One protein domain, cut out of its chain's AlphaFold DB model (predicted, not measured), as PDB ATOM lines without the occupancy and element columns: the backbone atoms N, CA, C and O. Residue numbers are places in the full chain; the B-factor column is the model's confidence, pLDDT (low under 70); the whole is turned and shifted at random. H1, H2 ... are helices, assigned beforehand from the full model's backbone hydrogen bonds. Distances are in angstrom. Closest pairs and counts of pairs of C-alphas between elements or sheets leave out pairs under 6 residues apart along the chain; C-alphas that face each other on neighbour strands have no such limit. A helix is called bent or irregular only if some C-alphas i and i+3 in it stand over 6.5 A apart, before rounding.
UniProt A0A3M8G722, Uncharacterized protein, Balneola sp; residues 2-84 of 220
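Overview. This is residues 2 to 84 of the 220 residues of an uncharacterized protein of Balneola sp (UniProt A0A3M8G722). H1 and H2 stand side by side and run opposite ways, and H4 lies slantwise over them, the three centres making a triangle. The sharply kinked H3 covers the end where H1 begins and H2 and H4 end, while H5 packs slantwise on H1, away from H2. The printed part has 83 residues with five named helices, H1 to H5 in order, and no named strand; the class is all helix. It is compact, with a radius of gyration of the C-alphas of 11.9 A, and rounded, spanning 31 by 25 by 20 A.

Arrangement. H1, residues 2 to 14, is close to but not clearly touching H2, residues 18 to 27, at a shallow tilt of 9 degrees; their closest C-alphas, Phe 11 and Phe 21, are 7.6 A apart. With residue 4 alone, H1 only just touches residues 32 to 36 of H3, residues 30 to 46, with 3 pairs of C-alphas within 8 A, the closest Ile 4 and Leu 33 at 7.7 A. H3 touches H4, residues 55 to 65, at a steep tilt of 63 degrees; the closest C-alphas, Gly 41 and Asn 65, are 4.6 A apart. H5, residues 68 to 82, touches H1 at a steep tilt of 50 degrees, closest at the C-alphas of Ile 9 and Phe 78, 5.8 A. H2 and H5 are apart. Every O i to N i+4 pair is within hydrogen-bond range in H1, H2 and H4, against 10 of 13 in H3 and 9 of 11 in H5.

Along the chain. H1 begins at C-alpha 2 (226.796, 168.510, 186.652) and is 18.1 A long; H2 is 14.5 A and H4 15.7 A. H3, 9.8 A from first to last C-alpha, has a kink of 117 degrees near residue 37 and is irregular, with C-alphas 36 and 39 8.9 A apart. H5, 20.2 A long, is only just irregular, with C-alphas 69 and 72 6.7 A apart, and ends at C-alpha 82 (227.701, 182.638, 196.491).

Size, cuts and confidence. The two C-alphas farthest apart, of Gly 47 and Met 84, are 32.7 A apart. The printed part has no cut; the link from H3 to H4 is short and the other three are tight. Mean pLDDT of the printed part is 86.2, with residue 2 and residues 14 to 16 under 70.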
ATOM      1  N   ASP A   2     225.919 167.594 185.894       67.56
ATOM      2  CA  ASP A   2     226.796 168.510 186.652       67.56
ATOM      3  C   ASP A   2     227.395 169.684 185.854       67.56
ATOM      4  O   ASP A   2     227.511 170.778 186.401       67.56
ATOM      5  N   ALA A   3     227.695 169.511 184.561       75.44
ATOM      6  CA  ALA A   3     228.265 170.583 183.731       75.44
ATOM      7  C   ALA A   3     227.297 171.765 183.500       75.44
ATOM      8  O   ALA A   3     227.698 172.920 183.619       75.44
ATOM      9  N   ILE A   4     226.009 171.488 183.235       85.12
ATOM     10  CA  ILE A   4     224.970 172.524 183.069       85.12
ATOM     11  C   ILE A   4     224.772 173.285 184.378       85.12
ATOM     12  O   ILE A   4     224.838 174.512 184.397       85.12
ATOM     13  N   LYS A   5     224.593 172.557 185.487       86.44
ATOM     14  CA  LYS A   5     224.461 173.133 186.833       86.44
ATOM     15  C   LYS A   5     225.633 174.062 187.160       86.44
ATOM     16  O   LYS A   5     225.407 175.195 187.579       86.44
ATOM     17  N   GLY A   6     226.865 173.599 186.929       78.44
ATOM     18  CA  GLY A   6     228.082 174.377 187.154       78.44
ATOM     19  C   GLY A   6     228.093 175.680 186.357       78.44
ATOM     20  O   GLY A   6     228.188 176.750 186.956       78.44
ATOM     21  N   TYR A   7     227.892 175.596 185.038       84.31
ATOM     22  CA  TYR A   7     227.854 176.775 184.169       84.31
ATOM     23  C   TYR A   7     226.789 177.787 184.605       84.31
ATOM     24  O   TYR A   7     227.067 178.982 184.670       84.31
ATOM     25  N   LEU A   8     225.575 177.331 184.926       87.88
ATOM     26  CA  LEU A   8     224.481 178.220 185.324       87.88
ATOM     27  C   LEU A   8     224.802 178.976 186.611       87.88
ATOM     28  O   LEU A   8     224.566 180.183 186.685       87.88
ATOM     29  N   ILE A   9     225.355 178.293 187.616       83.44
ATOM     30  CA  ILE A   9     225.753 178.960 188.857       83.44
ATOM     31  C   ILE A   9     226.855 179.988 188.582       83.44
ATOM     32  O   ILE A   9     226.797 181.093 189.125       83.44
ATOM     33  N   ASP A  10     227.823 179.665 187.723       74.69
ATOM     34  CA  ASP A  10     228.919 180.573 187.382       74.69
ATOM     35  C   ASP A  10     228.427 181.780 186.579       74.69
ATOM     36  O   ASP A  10     228.790 182.916 186.890       74.69
ATOM     37  N   PHE A  11     227.528 181.576 185.614       83.19
ATOM     38  CA  PHE A  11     226.873 182.653 184.874       83.19
ATOM     39  C   PHE A  11     226.148 183.613 185.826       83.19
ATOM     40  O   PHE A  11     226.385 184.822 185.778       83.19
ATOM     41  N   ILE A  12     225.322 183.080 186.734       84.06
ATOM     42  CA  ILE A  12     224.545 183.883 187.689       84.06
ATOM     43  C   ILE A  12     225.459 184.599 188.701       84.06
ATOM     44  O   ILE A  12     225.144 185.704 189.139       84.06
ATOM     45  N   SER A  13     226.591 184.003 189.072       71.56
ATOM     46  CA  SER A  13     227.514 184.573 190.066       71.56
ATOM     47  C   SER A  13     228.485 185.610 189.487       71.56
ATOM     48  O   SER A  13     228.964 186.478 190.215       71.56
ATOM     49  N   SER A  14     228.794 185.545 188.190       63.09
ATOM     50  CA  SER A  14     229.889 186.318 187.577       63.09
ATOM     51  C   SER A  14     229.477 187.630 186.906       63.09
ATOM     52  O   SER A  14     230.356 188.346 186.428       63.09
ATOM     53  N   ASN A  15     228.188 187.992 186.917       62.78
ATOM     54  CA  ASN A  15     227.636 189.090 186.109       62.78
ATOM     55  C   ASN A  15     227.881 188.858 184.605       62.78
ATOM     56  O   ASN A  15     228.489 189.673 183.907       62.78
ATOM     57  N   GLY A  16     227.477 187.673 184.139       66.69
ATOM     58  CA  GLY A  16     227.679 187.207 182.774       66.69
ATOM     59  C   GLY A  16     226.993 188.066 181.706       66.69
ATOM     60  O   GLY A  16     226.194 188.959 181.966       66.69
ATOM     61  N   ASN A  17     227.304 187.780 180.445       79.50
ATOM     62  CA  ASN A  17     226.722 188.482 179.305       79.50
ATOM     63  C   ASN A  17     225.540 187.681 178.727       79.50
ATOM     64  O   ASN A  17     225.698 186.503 178.406       79.50
ATOM     65  N   ALA A  18     224.382 188.327 178.557       83.19
ATOM     66  CA  ALA A  18     223.161 187.693 178.055       83.19
ATOM     67  C   ALA A  18     223.338 187.038 176.672       83.19
ATOM     68  O   ALA A  18     222.858 185.929 176.457       83.19
ATOM     69  N   GLN A  19     224.081 187.669 175.755       84.25
ATOM     70  CA  GLN A  19     224.348 187.104 174.426       84.25
ATOM     71  C   GLN A  19     225.294 185.894 174.485       84.25
ATOM     72  O   GLN A  19     225.159 184.957 173.702       84.25
ATOM     73  N   LYS A  20     226.252 185.882 175.423       84.31
ATOM     74  CA  LYS A  20     227.101 184.705 175.668       84.31
ATOM     75  C   LYS A  20     226.287 183.537 176.223       84.31
ATOM     76  O   LYS A  20     226.530 182.407 175.811       84.31
ATOM     77  N   PHE A  21     225.337 183.809 177.118       90.38
ATOM     78  CA  PHE A  21     224.424 182.792 177.637       90.38
ATOM     79  C   PHE A  21     223.541 182.208 176.533       90.38
ATOM     80  O   PHE A  21     223.469 180.992 176.405       90.38
ATOM     81  N   GLU A  22     222.926 183.062 175.708       92.69
ATOM     82  CA  GLU A  22     222.102 182.633 174.571       92.69
ATOM     83  C   GLU A  22     222.885 181.708 173.634       92.69
ATOM     84  O   GLU A  22     222.432 180.616 173.296       92.69
ATOM     85  N   LYS A  23     224.102 182.115 173.257       90.75
ATOM     86  CA  LYS A  23     224.959 181.286 172.411       90.75
ATOM     87  C   LYS A  23     225.259 179.932 173.064       90.75
ATOM     88  O   LYS A  23     225.115 178.909 172.406       90.75
ATOM     89  N   TRP A  24     225.652 179.930 174.340       92.94
ATOM     90  CA  TRP A  24     225.922 178.698 175.081       92.94
ATOM     91  C   TRP A  24     224.697 177.779 175.130       92.94
ATOM     92  O   TRP A  24     224.844 176.577 174.918       92.94
ATOM     93  N   LEU A  25     223.502 178.337 175.359       93.62
ATOM     94  CA  LEU A  25     222.241 177.598 175.428       93.62
ATOM     95  C   LEU A  25     221.989 176.811 174.136       93.62
ATOM     96  O   LEU A  25     221.651 175.633 174.201       93.62
ATOM     97  N   TYR A  26     222.202 177.436 172.973       92.44
ATOM     98  CA  TYR A  26     222.018 176.787 171.668       92.44
ATOM     99  C   TYR A  26     223.100 175.758 171.315       92.44
ATOM    100  O   TYR A  26     222.906 174.963 170.399       92.44
ATOM    101  N   GLU A  27     224.232 175.759 172.018       92.06
ATOM    102  CA  GLU A  27     225.309 174.779 171.833       92.06
ATOM    103  C   GLU A  27     225.102 173.503 172.671       92.06
ATOM    104  O   GLU A  27     225.830 172.529 172.478       92.06
ATOM    105  N   GLN A  28     224.134 173.482 173.598       90.94
ATOM    106  CA  GLN A  28     223.879 172.318 174.452       90.94
ATOM    107  C   GLN A  28     222.924 171.310 173.801       90.94
ATOM    108  O   GLN A  28     222.031 171.665 173.035       90.94
ATOM    109  N   ASP A  29     223.067 170.039 174.182       90.44
ATOM    110  CA  ASP A  29     222.096 168.993 173.850       90.44
ATOM    111  C   ASP A  29     220.755 169.273 174.554       90.44
ATOM    112  O   ASP A  29     220.705 169.464 175.777       90.44
ATOM    113  N   SER A  30     219.665 169.290 173.781       89.81
ATOM    114  CA  SER A  30     218.326 169.611 174.282       89.81
ATOM    115  C   SER A  30     217.878 168.651 175.381       89.81
ATOM    116  O   SER A  30     217.290 169.093 176.364       89.81
ATOM    117  N   SER A  31     218.245 167.368 175.300       89.50
ATOM    118  CA  SER A  31     217.867 166.370 176.303       89.50
ATOM    119  C   SER A  31     218.462 166.674 177.682       89.50
ATOM    120  O   SER A  31     217.834 166.421 178.712       89.50
ATOM    121  N   PHE A  32     219.660 167.264 177.746       89.31
ATOM    122  CA  PHE A  32     220.254 167.662 179.022       89.31
ATOM    123  C   PHE A  32     219.602 168.918 179.599       89.31
ATOM    124  O   PHE A  32     219.441 169.003 180.819       89.31
ATOM    125  N   LEU A  33     219.215 169.872 178.750       91.69
ATOM    126  CA  LEU A  33     218.494 171.071 179.176       91.69
ATOM    127  C   LEU A  33     217.073 170.734 179.640       91.69
ATOM    128  O   LEU A  33     216.665 171.197 180.700       91.69
ATOM    129  N   GLU A  34     216.351 169.882 178.917       91.62
ATOM    130  CA  GLU A  34     215.010 169.414 179.292       91.62
ATOM    131  C   GLU A  34     215.022 168.662 180.623       91.62
ATOM    132  O   GLU A  34     214.166 168.897 181.469       91.62
ATOM    133  N   ASN A  35     216.031 167.825 180.879       89.19
ATOM    134  CA  ASN A  35     216.175 167.179 182.186       89.19
ATOM    135  C   ASN A  35     216.368 168.195 183.329       89.19
ATOM    136  O   ASN A  35     215.957 167.945 184.461       89.19
ATOM    137  N   TYR A  36     216.998 169.338 183.050       90.06
ATOM    138  CA  TYR A  36     217.342 170.338 184.060       90.06
ATOM    139  C   TYR A  36     216.244 171.390 184.289       90.06
ATOM    140  O   TYR A  36     216.005 171.819 185.419       90.06
ATOM    141  N   PHE A  37     215.565 171.808 183.226       92.94
ATOM    142  CA  PHE A  37     214.542 172.859 183.237       92.94
ATOM    143  C   PHE A  37     213.112 172.309 183.081       92.94
ATOM    144  O   PHE A  37     212.136 173.031 183.270       92.94
ATOM    145  N   GLY A  38     212.961 171.027 182.752       91.44
ATOM    146  CA  GLY A  38     211.709 170.477 182.234       91.44
ATOM    147  C   GLY A  38     211.452 170.931 180.794       91.44
ATOM    148  O   GLY A  38     212.007 171.927 180.332       91.44
ATOM    149  N   GLU A  39     210.570 170.226 180.087       91.50
ATOM    150  CA  GLU A  39     210.207 170.540 178.695       91.50
ATOM    151  C   GLU A  39     209.726 171.995 178.546       91.50
ATOM    152  O   GLU A  39     210.271 172.765 177.759       91.50
ATOM    153  N   ASN A  40     208.774 172.421 179.384       92.19
ATOM    154  CA  ASN A  40     208.252 173.790 179.352       92.19
ATOM    155  C   ASN A  40     209.318 174.840 179.700       92.19
ATOM    156  O   ASN A  40     209.358 175.904 179.081       92.19
ATOM    157  N   GLY A  41     210.183 174.559 180.679       92.62
ATOM    158  CA  GLY A  41     211.246 175.482 181.070       92.62
ATOM    159  C   GLY A  41     212.303 175.633 179.977       92.62
ATOM    160  O   GLY A  41     212.743 176.747 179.697       92.62
ATOM    161  N   TYR A  42     212.651 174.534 179.307       93.44
ATOM    162  CA  TYR A  42     213.532 174.544 178.145       93.44
ATOM    163  C   TYR A  42     212.942 175.366 176.993       93.44
ATOM    164  O   TYR A  42     213.607 176.280 176.505       93.44
ATOM    165  N   LEU A  43     211.683 175.113 176.614       93.44
ATOM    166  CA  LEU A  43     210.995 175.862 175.554       93.44
ATOM    167  C   LEU A  43     210.938 177.367 175.854       93.44
ATOM    168  O   LEU A  43     211.156 178.185 174.959       93.44
ATOM    169  N   ASN A  44     210.710 177.738 177.116       93.88
ATOM    170  CA  ASN A  44     210.729 179.136 177.544       93.88
ATOM    171  C   ASN A  44     212.108 179.783 177.376       93.88
ATOM    172  O   ASN A  44     212.177 180.954 177.010       93.88
ATOM    173  N   LEU A  45     213.192 179.047 177.638       93.50
ATOM    174  CA  LEU A  45     214.557 179.548 177.472       93.50
ATOM    175  C   LEU A  45     214.900 179.751 175.994       93.50
ATOM    176  O   LEU A  45     215.314 180.841 175.613       93.50
ATOM    177  N   ILE A  46     214.682 178.745 175.141       93.06
ATOM    178  CA  ILE A  46     215.030 178.858 173.712       93.06
ATOM    179  C   ILE A  46     214.106 179.806 172.934       93.06
ATOM    180  O   ILE A  46     214.492 180.313 171.884       93.06
ATOM    181  N   GLY A  47     212.893 180.055 173.432       90.44
ATOM    182  CA  GLY A  47     211.946 181.009 172.852       90.44
ATOM    183  C   GLY A  47     212.133 182.457 173.321       90.44
ATOM    184  O   GLY A  47     211.389 183.338 172.884       90.44
ATOM    185  N   TYR A  48     213.076 182.723 174.227       93.56
ATOM    186  CA  TYR A  48     213.257 184.039 174.834       93.56
ATOM    187  C   TYR A  48     214.015 185.009 173.908       93.56
ATOM    188  O   TYR A  48     215.051 184.668 173.348       93.56
ATOM    189  N   ASP A  49     213.541 186.255 173.759       92.31
ATOM    190  CA  ASP A  49     214.265 187.280 172.984       92.31
ATOM    191  C   ASP A  49     215.330 187.975 173.848       92.31
ATOM    192  O   ASP A  49     215.039 188.927 174.579       92.31
ATOM    193  N   TYR A  50     216.582 187.523 173.731       91.56
ATOM    194  CA  TYR A  50     217.725 188.019 174.506       91.56
ATOM    195  C   TYR A  50     218.246 189.402 174.070       91.56
ATOM    196  O   TYR A  50     219.010 190.037 174.801       91.56
ATOM    197  N   ARG A  51     217.843 189.934 172.905       86.75
ATOM    198  CA  ARG A  51     218.493 191.113 172.282       86.75
ATOM    199  C   ARG A  51     218.355 192.421 173.064       86.75
ATOM    200  O   ARG A  51     219.107 193.358 172.807       86.75
ATOM    201  N   LYS A  52     217.394 192.513 173.987       83.69
ATOM    202  CA  LYS A  52     217.108 193.722 174.787       83.69
ATOM    203  C   LYS A  52     217.048 193.455 176.290       83.69
ATOM    204  O   LYS A  52     216.426 194.225 177.016       83.69
ATOM    205  N   LYS A  53     217.628 192.345 176.736       87.81
ATOM    206  CA  LYS A  53     217.487 191.860 178.106       87.81
ATOM    207  C   LYS A  53     218.750 192.117 178.898       87.81
ATOM    208  O   LYS A  53     219.855 191.994 178.365       87.81
ATOM    209  N   THR A  54     218.578 192.534 180.146       86.06
ATOM    210  CA  THR A  54     219.706 192.723 181.055       86.06
ATOM    211  C   THR A  54     220.191 191.374 181.575       86.06
ATOM    212  O   THR A  54     219.575 190.330 181.353       86.06
ATOM    213  N   PHE A  55     221.330 191.384 182.262       81.94
ATOM    214  CA  PHE A  55     221.810 190.198 182.958       81.94
ATOM    215  C   PHE A  55     220.782 189.712 183.991       81.94
ATOM    216  O   PHE A  55     220.479 188.522 184.047       81.94
ATOM    217  N   GLU A  56     220.195 190.636 184.748       85.62
ATOM    218  CA  GLU A  56     219.197 190.351 185.778       85.62
ATOM    219  C   GLU A  56     217.940 189.703 185.187       85.62
ATOM    220  O   GLU A  56     217.472 188.709 185.740       85.62
ATOM    221  N   ASP A  57     217.462 190.188 184.032       90.31
ATOM    222  CA  ASP A  57     216.330 189.583 183.312       90.31
ATOM    223  C   ASP A  57     216.599 188.101 182.983       90.31
ATOM    224  O   ASP A  57     215.731 187.240 183.138       90.31
ATOM    225  N   VAL A  58     217.819 187.788 182.528       90.75
ATOM    226  CA  VAL A  58     218.215 186.417 182.170       90.75
ATOM    227  C   VAL A  58     218.389 185.550 183.416       90.75
ATOM    228  O   VAL A  58     217.977 184.390 183.420       90.75
ATOM    229  N   VAL A  59     218.955 186.092 184.496       89.06
ATOM    230  CA  VAL A  59     219.071 185.385 185.781       89.06
ATOM    231  C   VAL A  59     217.693 185.020 186.332       89.06
ATOM    232  O   VAL A  59     217.499 183.892 186.794       89.06
ATOM    233  N   GLU A  60     216.738 185.948 186.284       92.44
ATOM    234  CA  GLU A  60     215.364 185.709 186.724       92.44
ATOM    235  C   GLU A  60     214.688 184.635 185.865       92.44
ATOM    236  O   GLU A  60     214.106 183.690 186.409       92.44
ATOM    237  N   LEU A  61     214.842 184.709 184.538       94.31
ATOM    238  CA  LEU A  61     214.338 183.691 183.616       94.31
ATOM    239  C   LEU A  61     214.874 182.298 183.965       94.31
ATOM    240  O   LEU A  61     214.087 181.359 184.093       94.31
ATOM    241  N   ILE A  62     216.190 182.161 184.159       92.81
ATOM    242  CA  ILE A  62     216.818 180.886 184.528       92.81
ATOM    243  C   ILE A  62     216.213 180.380 185.839       92.81
ATOM    244  O   ILE A  62     215.657 179.286 185.871       92.81
ATOM    245  N   LYS A  63     216.255 181.180 186.912       90.69
ATOM    246  CA  LYS A  63     215.810 180.760 188.256       90.69
ATOM    247  C   LYS A  63     214.341 180.345 188.320       90.69
ATOM    248  O   LYS A  63     213.994 179.506 189.160       90.69
ATOM    249  N   THR A  64     213.508 180.931 187.464       93.50
ATOM    250  CA  THR A  64     212.067 180.652 187.382       93.50
ATOM    251  C   THR A  64     211.770 179.354 186.634       93.50
ATOM    252  O   THR A  64     210.785 178.693 186.944       93.50
ATOM    253  N   ASN A  65     212.626 178.964 185.686       94.31
ATOM    254  CA  ASN A  65     212.405 177.796 184.830       94.31
ATOM    255  C   ASN A  65     213.175 176.541 185.266       94.31
ATOM    256  O   ASN A  65     213.026 175.506 184.631       94.31
ATOM    257  N   ILE A  66     214.005 176.592 186.317       92.62
ATOM    258  CA  ILE A  66     214.664 175.383 186.848       92.62
ATOM    259  C   ILE A  66     213.597 174.393 187.324       92.62
ATOM    260  O   ILE A  66     212.703 174.770 188.087       92.62
ATOM    261  N   ASN A  67     213.728 173.127 186.916       90.50
ATOM    262  CA  ASN A  67     212.831 172.055 187.336       90.50
ATOM    263  C   ASN A  67     212.778 171.997 188.879       90.50
ATOM    264  O   ASN A  67     213.838 171.897 189.506       90.50
ATOM    265  N   PRO A  68     211.586 172.033 189.513       88.81
ATOM    266  CA  PRO A  68     211.442 171.970 190.969       88.81
ATOM    267  C   PRO A  68     212.212 170.826 191.642       88.81
ATOM    268  O   PRO A  68     212.743 171.017 192.735       88.81
ATOM    269  N   GLU A  69     212.313 169.668 190.984       87.44
ATOM    270  CA  GLU A  69     213.032 168.497 191.509       87.44
ATOM    271  C   GLU A  69     214.542 168.748 191.622       87.44
ATOM    272  O   GLU A  69     215.179 168.324 192.585       87.44
ATOM    273  N   VAL A  70     215.109 169.506 190.679       88.00
ATOM    274  CA  VAL A  70     216.539 169.856 190.633       88.00
ATOM    275  C   VAL A  70     216.819 171.156 191.395       88.00
ATOM    276  O   VAL A  70     217.933 171.387 191.871       88.00
ATOM    277  N   LYS A  71     215.801 172.007 191.567       89.38
ATOM    278  CA  LYS A  71     215.908 173.331 192.191       89.38
ATOM    279  C   LYS A  71     216.483 173.281 193.603       89.38
ATOM    280  O   LYS A  71     217.302 174.125 193.940       89.38
ATOM    281  N   ILE A  72     216.118 172.279 194.406       87.38
ATOM    282  CA  ILE A  72     216.637 172.130 195.776       87.38
ATOM    283  C   ILE A  72     218.157 171.930 195.769       87.38
ATOM    284  O   ILE A  72     218.868 172.519 196.584       87.38
ATOM    285  N   GLU A  73     218.666 171.086 194.871       85.06
ATOM    286  CA  GLU A  73     220.102 170.835 194.750       85.06
ATOM    287  C   GLU A  73     220.827 172.048 194.159       85.06
ATOM    288  O   GLU A  73     221.878 172.448 194.663       85.06
ATOM    289  N   PHE A  74     220.232 172.680 193.144       87.50
ATOM    290  CA  PHE A  74     220.747 173.915 192.568       87.50
ATOM    291  C   PHE A  74     220.857 175.029 193.608       87.50
ATOM    292  O   PHE A  74     221.915 175.633 193.707       87.50
ATOM    293  N   ASP A  75     219.815 175.287 194.399       86.38
ATOM    294  CA  ASP A  75     219.813 176.357 195.401       86.38
ATOM    295  C   ASP A  75     220.864 176.090 196.492       86.38
ATOM    296  O   ASP A  75     221.555 177.014 196.921       86.38
ATOM    297  N   LYS A  76     221.062 174.825 196.894       82.69
ATOM    298  CA  LYS A  76     222.143 174.440 197.820       82.69
ATOM    299  C   LYS A  76     223.525 174.760 197.255       82.69
ATOM    300  O   LYS A  76     224.332 175.385 197.942       82.69
ATOM    301  N   GLU A  77     223.810 174.349 196.021       77.38
ATOM    302  CA  GLU A  77     225.104 174.619 195.379       77.38
ATOM    303  C   GLU A  77     225.270 176.103 195.013       77.38
ATOM    304  O   GLU A  77     226.366 176.648 195.123       77.38
ATOM    305  N   PHE A  78     224.191 176.794 194.648       81.44
ATOM    306  CA  PHE A  78     224.184 178.229 194.382       81.44
ATOM    307  C   PHE A  78     224.543 179.022 195.641       81.44
ATOM    308  O   PHE A  78     225.451 179.850 195.606       81.44
ATOM    309  N   GLU A  79     223.898 178.735 196.775       77.31
ATOM    310  CA  GLU A  79     224.218 179.384 198.052       77.31
ATOM    311  C   GLU A  79     225.637 179.061 198.524       77.31
ATOM    312  O   GLU A  79     226.326 179.924 199.068       77.31
ATOM    313  N   LYS A  80     226.116 177.845 198.265       71.00
ATOM    314  CA  LYS A  80     227.502 177.455 198.525       71.00
ATOM    315  C   LYS A  80     228.490 178.279 197.694       71.00
ATOM    316  O   LYS A  80     229.434 178.835 198.246       71.00
ATOM    317  N   ARG A  81     228.262 178.422 196.383       70.12
ATOM    318  CA  ARG A  81     229.152 179.197 195.497       70.12
ATOM    319  C   ARG A  81     229.055 180.704 195.724       70.12
ATOM    320  O   ARG A  81     230.067 181.384 195.637       70.12
ATOM    321  N   LYS A  82     227.889 181.226 196.115       72.75
ATOM    322  CA  LYS A  82     227.701 182.638 196.491       72.75
ATOM    323  C   LYS A  82     228.583 183.060 197.665       72.75
ATOM    324  O   LYS A  82     228.932 184.231 197.781       72.75
ATOM    325  N   LYS A  83     228.937 182.120 198.542       79.44
ATOM    326  CA  LYS A  83     229.808 182.361 199.695       79.44
ATOM    327  C   LYS A  83     231.288 182.404 199.342       79.44
ATOM    328  O   LYS A  83     232.064 182.777 200.211       79.44
ATOM    329  N   MET A  84     231.689 182.045 198.121       83.75
ATOM    330  CA  MET A  84     233.079 181.762 197.766       83.75
ATOM    331  C   MET A  84     233.547 182.592 196.573       83.75
ATOM    332  O   MET A  84     232.803 182.829 195.626       83.75
TER     333      MET A  84